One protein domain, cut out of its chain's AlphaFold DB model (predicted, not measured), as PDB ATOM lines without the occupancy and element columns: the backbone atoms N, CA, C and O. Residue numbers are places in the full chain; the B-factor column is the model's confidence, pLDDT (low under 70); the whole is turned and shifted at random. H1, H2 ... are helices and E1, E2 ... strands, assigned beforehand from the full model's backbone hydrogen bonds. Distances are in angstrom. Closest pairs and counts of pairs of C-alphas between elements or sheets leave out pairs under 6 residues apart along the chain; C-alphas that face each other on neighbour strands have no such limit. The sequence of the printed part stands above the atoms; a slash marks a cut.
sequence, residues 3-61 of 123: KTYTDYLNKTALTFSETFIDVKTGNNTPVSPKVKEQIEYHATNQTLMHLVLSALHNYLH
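Overview. This is residues 3 to 61 of the 123 residues of an uncharacterized protein of Cytobacillus oceanisediminis (UniProt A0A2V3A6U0). A two-stranded hairpin, E1 and E2, has helix H1 alongside it; H2 folds back from H1 by the turn of that hairpin, and its residues 53 to 60, with residue 61, stick out as a free arm. At the other end of the long axis, E3 and E4 make a second, smaller hairpin. The printed part has 59 residues, in the order E1 E2 E3 E4 H1 H2, with two antiparallel sheets, E1 - E2 and E3 - E4, and is mixed, helices and strands. It is only just compact, close to loose, with a radius of gyration of the C-alphas of 12.4 A and spans of 37 by 27 by 17 A.

Along the chain. Find C-alpha 3 at (207.577, 203.871, -304.713); from there E1, residues 3 to 7, runs 13.6 A. E2, residues 12 to 17, covers 16.8 A. Look next at E3, residues 19 to 21, 7.0 A, and E4, residues 28 to 30, 6.8 A. H1, residues 33 to 44, is 16.6 A long; H2, residues 48 to 60, runs 18.4 A to C-alpha 60 at (232.324, 197.455, -303.838).

Arrangement. In the hairpin of E1 and E2, find N 5 and O 14 at 2.8 A. In that of E3 and E4, N 20 and O 29 are 2.9 A apart. E2 runs on into E3 at 86 degrees. The closest C-alphas of E1 and H1, Asp 7 and Ala 43, are 5.6 A apart; those of E2 and H2, Thr 12 and Met 49, 6.4 A. H1 and H2, a helical hairpin, touch through residues 39 to 42 and 48 to 51 alone, closest at the C-alphas of His 42 and Leu 48, 5.0 A, at a steep tilt of 44 degrees, opposite ways. In H1 and H2 every O i to N i+4 pair is within hydrogen-bond range.

Size, cuts and confidence. The two C-alphas farthest apart, Leu 9 and Thr 25, are 37.5 A apart. The printed part has no cut and no long link, and no printed residue is under 70 in pLDDT.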
ATOM      1  N   LYS A   3     208.102 204.373-305.991       88.56
ATOM      2  CA  LYS A   3     207.577 203.871-304.713       88.56
ATOM      3  C   LYS A   3     208.589 204.148-303.609       88.56
ATOM      4  O   LYS A   3     209.782 203.911-303.788       88.56
ATOM      5  N   THR A   4     208.109 204.659-302.482       90.88
ATOM      6  CA  THR A   4     208.936 204.960-301.312       90.88
ATOM      7  C   THR A   4     208.662 203.942-300.215       90.88
ATOM      8  O   THR A   4     207.511 203.654-299.899       90.88
ATOM      9  N   TYR A   5     209.736 203.407-299.649       90.00
ATOM     10  CA  TYR A   5     209.741 202.468-298.539       90.00
ATOM     11  C   TYR A   5     210.416 203.127-297.346       90.00
ATOM     12  O   TYR A   5     211.493 203.700-297.496       90.00
ATOM     13  N   THR A   6     209.798 203.040-296.175       89.62
ATOM     14  CA  THR A   6     210.282 203.727-294.975       89.62
ATOM     15  C   THR A   6     210.497 202.725-293.854       89.62
ATOM     16  O   THR A   6     209.608 201.945-293.523       89.62
ATOM     17  N   ASP A   7     211.684 202.787-293.272       89.00
ATOM     18  CA  ASP A   7     212.072 202.178-292.010       89.00
ATOM     19  C   ASP A   7     212.025 203.290-290.958       89.00
ATOM     20  O   ASP A   7     212.820 204.237-290.972       89.00
ATOM     21  N   TYR A   8     211.024 203.211-290.091       84.31
ATOM     22  CA  TYR A   8     210.746 204.192-289.052       84.31
ATOM     23  C   TYR A   8     211.700 204.059-287.866       84.31
ATOM     24  O   TYR A   8     211.986 205.067-287.217       84.31
ATOM     25  N   LEU A   9     212.212 202.852-287.598       86.25
ATOM     26  CA  LEU A   9     213.128 202.602-286.485       86.25
ATOM     27  C   LEU A   9     214.480 203.272-286.749       86.25
ATOM     28  O   LEU A   9     214.962 204.059-285.934       86.25
ATOM     29  N   ASN A  10     215.043 203.024-287.930       83.12
ATOM     30  CA  ASN A  10     216.336 203.570-288.343       83.12
ATOM     31  C   ASN A  10     216.204 204.878-289.132       83.12
ATOM     32  O   ASN A  10     217.183 205.345-289.717       83.12
ATOM     33  N   LYS A  11     214.996 205.460-289.198       90.38
ATOM     34  CA  LYS A  11     214.679 206.704-289.927       90.38
ATOM     35  C   LYS A  11     215.244 206.717-291.352       90.38
ATOM     36  O   LYS A  11     215.779 207.722-291.819       90.38
ATOM     37  N   THR A  12     215.151 205.580-292.032       89.12
ATOM     38  CA  THR A  12     215.704 205.371-293.371       89.12
ATOM     39  C   THR A  12     214.566 205.310-294.376       89.12
ATOM     40  O   THR A  12     213.628 204.541-294.202       89.12
ATOM     41  N   ALA A  13     214.642 206.099-295.444       91.38
ATOM     42  CA  ALA A  13     213.670 206.058-296.531       91.38
ATOM     43  C   ALA A  13     214.371 205.720-297.848       91.38
ATOM     44  O   ALA A  13     215.345 206.370-298.228       91.38
ATOM     45  N   LEU A  14     213.863 204.712-298.551       90.50
ATOM     46  CA  LEU A  14     214.353 204.277-299.850       90.50
ATOM     47  C   LEU A  14     213.276 204.546-300.899       90.50
ATOM     48  O   LEU A  14     212.211 203.933-300.882       90.50
ATOM     49  N   THR A  15     213.554 205.462-301.822       91.00
ATOM     50  CA  THR A  15     212.682 205.705-302.977       91.00
ATOM     51  C   THR A  15     213.242 204.996-304.192       91.00
ATOM     52  O   THR A  15     214.430 205.098-304.490       91.00
ATOM     53  N   PHE A  16     212.377 204.270-304.884       85.88
ATOM     54  CA  PHE A  16     212.780 203.333-305.912       85.88
ATOM     55  C   PHE A  16     211.925 203.484-307.177       85.88
ATOM     56  O   PHE A  16     210.710 203.681-307.102       85.88
ATOM     57  N   SER A  17     212.573 203.413-308.343       90.25
ATOM     58  CA  SER A  17     211.943 203.469-309.670       90.25
ATOM     59  C   SER A  17     211.657 202.064-310.188       90.25
ATOM     60  O   SER A  17     212.388 201.125-309.898       90.25
ATOM     61  N   GLU A  18     210.635 201.895-311.022       88.38
ATOM     62  CA  GLU A  18     210.368 200.609-311.682       88.38
ATOM     63  C   GLU A  18     211.430 200.207-312.711       88.38
ATOM     64  O   GLU A  18     211.530 199.025-313.047       88.38
ATOM     65  N   THR A  19     212.227 201.165-313.184       91.94
ATOM     66  CA  THR A  19     213.313 200.960-314.146       91.94
ATOM     67  C   THR A  19     214.608 201.586-313.642       91.94
ATOM     68  O   THR A  19     214.587 202.623-312.974       91.94
ATOM     69  N   PHE A  20     215.737 200.987-314.011       90.25
ATOM     70  CA  PHE A  20     217.078 201.506-313.758       90.25
ATOM     71  C   PHE A  20     217.868 201.591-315.064       90.25
ATOM     72  O   PHE A  20     217.584 200.863-316.014       90.25
ATOM     73  N   ILE A  21     218.861 202.474-315.106       92.50
ATOM     74  CA  ILE A  21     219.770 202.585-316.245       92.50
ATOM     75  C   ILE A  21     220.920 201.612-316.012       92.50
ATOM     76  O   ILE A  21     221.636 201.721-315.015       92.50
ATOM     77  N   ASP A  22     221.113 200.670-316.929       89.06
ATOM     78  CA  ASP A  22     222.346 199.897-316.969       89.06
ATOM     79  C   ASP A  22     223.472 200.804-317.472       89.06
ATOM     80  O   ASP A  22     223.521 201.176-318.642       89.06
ATOM     81  N   VAL A  23     224.389 201.161-316.575       87.25
ATOM     82  CA  VAL A  23     225.520 202.053-316.863       87.25
ATOM     83  C   VAL A  23     226.441 201.545-317.974       87.25
ATOM     84  O   VAL A  23     227.144 202.352-318.577       87.25
ATOM     85  N   LYS A  24     226.449 200.239-318.276       88.81
ATOM     86  CA  LYS A  24     227.284 199.671-319.347       88.81
ATOM     87  C   LYS A  24     226.648 199.828-320.723       88.81
ATOM     88  O   LYS A  24     227.359 200.027-321.702       88.81
ATOM     89  N   THR A  25     225.327 199.693-320.800       91.69
ATOM     90  CA  THR A  25     224.590 199.679-322.073       91.69
ATOM     91  C   THR A  25     223.829 200.975-322.340       91.69
ATOM     92  O   THR A  25     223.433 201.223-323.474       91.69
ATOM     93  N   GLY A  26     223.616 201.806-321.318       91.81
ATOM     94  CA  GLY A  26     222.778 203.004-321.377       91.81
ATOM     95  C   GLY A  26     221.274 202.709-321.433       91.81
ATOM     96  O   GLY A  26     220.475 203.640-321.512       91.81
ATOM     97  N   ASN A  27     220.869 201.437-321.387       93.38
ATOM     98  CA  ASN A  27     219.476 201.039-321.549       93.38
ATOM     99  C   ASN A  27     218.705 201.095-320.229       93.38
ATOM    100  O   ASN A  27     219.203 200.702-319.170       93.38
ATOM    101  N   ASN A  28     217.439 201.509-320.315       93.06
ATOM    102  CA  ASN A  28     216.497 201.391-319.210       93.06
ATOM    103  C   ASN A  28     216.020 199.942-319.093       93.06
ATOM    104  O   ASN A  28     215.345 199.427-319.984       93.06
ATOM    105  N   THR A  29     216.348 199.303-317.978       92.62
ATOM    106  CA  THR A  29     215.979 197.921-317.676       92.62
ATOM    107  C   THR A  29     214.958 197.908-316.538       92.62
ATOM    108  O   THR A  29     215.123 198.647-315.561       92.62
ATOM    109  N   PRO A  30     213.882 197.106-316.625       92.81
ATOM    110  CA  PRO A  30     212.943 196.955-315.523       92.81
ATOM    111  C   PRO A  30     213.627 196.295-314.327       92.81
ATOM    112  O   PRO A  30     214.425 195.366-314.464       92.81
ATOM    113  N   VAL A  31     213.287 196.756-313.130       90.88
ATOM    114  CA  VAL A  31     213.810 196.160-311.902       90.88
ATOM    115  C   VAL A  31     213.173 194.793-311.699       90.88
ATOM    116  O   VAL A  31     211.950 194.643-311.790       90.88
ATOM    117  N   SER A  32     214.006 193.803-311.375       92.75
ATOM    118  CA  SER A  32     213.549 192.436-311.164       92.75
ATOM    119  C   SER A  32     212.545 192.335-310.001       92.75
ATOM    120  O   SER A  32     212.704 193.010-308.977       92.75
ATOM    121  N   PRO A  33     211.524 191.463-310.105       92.06
ATOM    122  CA  PRO A  33     210.549 191.260-309.031       92.06
ATOM    123  C   PRO A  33     211.196 190.869-307.699       92.06
ATOM    124  O   PRO A  33     210.802 191.371-306.653       92.06
ATOM    125  N   LYS A  34     212.256 190.052-307.747       93.19
ATOM    126  CA  LYS A  34     213.001 189.606-306.563       93.19
ATOM    127  C   LYS A  34     213.604 190.770-305.772       93.19
ATOM    128  O   LYS A  34     213.594 190.747-304.550       93.19
ATOM    129  N   VAL A  35     214.119 191.804-306.445       91.94
ATOM    130  CA  VAL A  35     214.651 192.994-305.756       91.94
ATOM    131  C   VAL A  35     213.529 193.752-305.047       91.94
ATOM    132  O   VAL A  35     213.713 194.182-303.912       91.94
ATOM    133  N   LYS A  36     212.353 193.868-305.678       92.06
ATOM    134  CA  LYS A  36     211.183 194.520-305.067       92.06
ATOM    135  C   LYS A  36     210.723 193.782-303.810       92.06
ATOM    136  O   LYS A  36     210.504 194.420-302.787       92.06
ATOM    137  N   GLU A  37     210.659 192.454-303.873       93.75
ATOM    138  CA  GLU A  37     210.311 191.595-302.736       93.75
ATOM    139  C   GLU A  37     211.289 191.766-301.565       93.75
ATOM    140  O   GLU A  37     210.869 191.908-300.421       93.75
ATOM    141  N   GLN A  38     212.597 191.833-301.839       93.56
ATOM    142  CA  GLN A  38     213.603 192.065-300.799       93.56
ATOM    143  C   GLN A  38     213.452 193.446-300.150       93.56
ATOM    144  O   GLN A  38     213.491 193.560-298.927       93.56
ATOM    145  N   ILE A  39     213.230 194.498-300.945       93.38
ATOM    146  CA  ILE A  39     212.986 195.843-300.407       93.38
ATOM    147  C   ILE A  39     211.731 195.846-299.520       93.38
ATOM    148  O   ILE A  39     211.755 196.420-298.433       93.38
ATOM    149  N   GLU A  40     210.661 195.173-299.944       93.00
ATOM    150  CA  GLU A  40     209.418 195.048-299.173       93.00
ATOM    151  C   GLU A  40     209.609 194.292-297.860       93.00
ATOM    152  O   GLU A  40     209.145 194.747-296.808       93.00
ATOM    153  N   TYR A  41     210.343 193.183-297.900       94.88
ATOM    154  CA  TYR A  41     210.704 192.422-296.713       94.88
ATOM    155  C   TYR A  41     211.491 193.286-295.717       94.88
ATOM    156  O   TYR A  41     211.123 193.375-294.544       94.88
ATOM    157  N   HIS A  42     212.535 193.982-296.166       94.12
ATOM    158  CA  HIS A  42     213.366 194.802-295.282       94.12
ATOM    159  C   HIS A  42     212.659 196.069-294.783       94.12
ATOM    160  O   HIS A  42     212.907 196.497-293.656       94.12
ATOM    161  N   ALA A  43     211.739 196.642-295.564       92.25
ATOM    162  CA  ALA A  43     210.873 197.730-295.108       92.25
ATOM    163  C   ALA A  43     209.938 197.271-293.986       92.25
ATOM    164  O   ALA A  43     209.813 197.946-292.966       92.25
ATOM    165  N   THR A  44     209.327 196.096-294.147       92.62
ATOM    166  CA  THR A  44     208.423 195.516-293.145       92.62
ATOM    167  C   THR A  44     209.168 195.215-291.846       92.62
ATOM    168  O   THR A  44     208.700 195.572-290.768       92.62
ATOM    169  N   ASN A  45     210.368 194.641-291.951       93.62
ATOM    170  CA  ASN A  45     211.184 194.248-290.802       93.62
ATOM    171  C   ASN A  45     212.054 195.375-290.221       93.62
ATOM    172  O   ASN A  45     212.874 195.096-289.355       93.62
ATOM    173  N   GLN A  46     211.916 196.624-290.684       91.56
ATOM    174  CA  GLN A  46     212.712 197.764-290.194       91.56
ATOM    175  C   GLN A  46     214.236 197.532-290.309       91.56
ATOM    176  O   GLN A  46     215.009 197.802-289.392       91.56
ATOM    177  N   THR A  47     214.669 196.974-291.440       94.62
ATOM    178  CA  THR A  47     216.077 196.647-291.732       94.62
ATOM    179  C   THR A  47     216.528 197.199-293.088       94.62
ATOM    180  O   THR A  47     217.437 196.659-293.723       94.62
ATOM    181  N   LEU A  48     215.927 198.300-293.560       93.31
ATOM    182  CA  LEU A  48     216.281 198.889-294.863       93.31
ATOM    183  C   LEU A  48     217.730 199.372-294.908       93.31
ATOM    184  O   LEU A  48     218.398 199.198-295.926       93.31
ATOM    185  N   MET A  49     218.236 199.937-293.809       93.62
ATOM    186  CA  MET A  49     219.638 200.354-293.717       93.62
ATOM    187  C   MET A  49     220.585 199.164-293.934       93.62
ATOM    188  O   MET A  49     221.555 199.272-294.682       93.62
ATOM    189  N   HIS A  50     220.271 198.005-293.344       92.31
ATOM    190  CA  HIS A  50     221.058 196.788-293.530       92.31
ATOM    191  C   HIS A  50     221.067 196.343-294.996       92.31
ATOM    192  O   HIS A  50     222.134 196.071-295.539       92.31
ATOM    193  N   LEU A  51     219.905 196.326-295.659       93.25
ATOM    194  CA  LEU A  51     219.815 195.999-297.084       93.25
ATOM    195  C   LEU A  51     220.729 196.898-297.929       93.25
ATOM    196  O   LEU A  51     221.493 196.397-298.755       93.25
ATOM    197  N   VAL A  52     220.670 198.216-297.714       92.62
ATOM    198  CA  VAL A  52     221.452 199.193-298.486       92.62
ATOM    199  C   VAL A  52     222.950 199.015-298.249       92.62
ATOM    200  O   VAL A  52     223.714 198.928-299.211       92.62
ATOM    201  N   LEU A  53     223.378 198.915-296.988       93.88
ATOM    202  CA  LEU A  53     224.791 198.748-296.646       93.88
ATOM    203  C   LEU A  53     225.346 197.415-297.156       93.88
ATOM    204  O   LEU A  53     226.423 197.393-297.749       93.88
ATOM    205  N   SER A  54     224.596 196.323-297.007       92.69
ATOM    206  CA  SER A  54     224.981 195.005-297.519       92.69
ATOM    207  C   SER A  54     225.063 194.988-299.048       92.69
ATOM    208  O   SER A  54     225.987 194.399-299.613       92.69
ATOM    209  N   ALA A  55     224.135 195.650-299.744       91.25
ATOM    210  CA  ALA A  55     224.171 195.764-301.202       91.25
ATOM    211  C   ALA A  55     225.388 196.573-301.681       91.25
ATOM    212  O   ALA A  55     226.103 196.124-302.579       91.25
ATOM    213  N   LEU A  56     225.663 197.723-301.053       92.44
ATOM    214  CA  LEU A  56     226.840 198.548-301.348       92.44
ATOM    215  C   LEU A  56     228.141 197.798-301.068       92.44
ATOM    216  O   LEU A  56     229.049 197.810-301.896       92.44
ATOM    217  N   HIS A  57     228.213 197.107-299.932       93.12
ATOM    218  CA  HIS A  57     229.373 196.306-299.575       93.12
ATOM    219  C   HIS A  57     229.640 195.222-300.625       93.12
ATOM    220  O   HIS A  57     230.754 195.138-301.125       93.12
ATOM    221  N   ASN A  58     228.625 194.451-301.031       90.25
ATOM    222  CA  ASN A  58     228.791 193.421-302.063       90.25
ATOM    223  C   ASN A  58     229.131 194.001-303.447       90.25
ATOM    224  O   ASN A  58     229.799 193.337-304.236       90.25
ATOM    225  N   TYR A  59     228.673 195.216-303.758       88.00
ATOM    226  CA  TYR A  59     229.003 195.889-305.014       88.00
ATOM    227  C   TYR A  59     230.465 196.355-305.052       88.00
ATOM    228  O   TYR A  59     231.143 196.175-306.061       88.00
ATOM    229  N   LEU A  60     230.954 196.939-303.953       91.50
ATOM    230  CA  LEU A  60     232.324 197.455-303.838       91.50
ATOM    231  C   LEU A  60     233.350 196.353-303.554       91.50
ATOM    232  O   LEU A  60     234.501 196.452-303.974       91.50
ATOM    233  N   HIS A  61     232.922 195.297-302.868       89.56
ATOM    234  CA  HIS A  61     233.705 194.113-302.547       89.56
ATOM    235  C   HIS A  61     233.019 192.894-303.161       89.56
ATOM    236  O   HIS A  61     232.444 192.077-302.432       89.56
TER     237      HIS A  61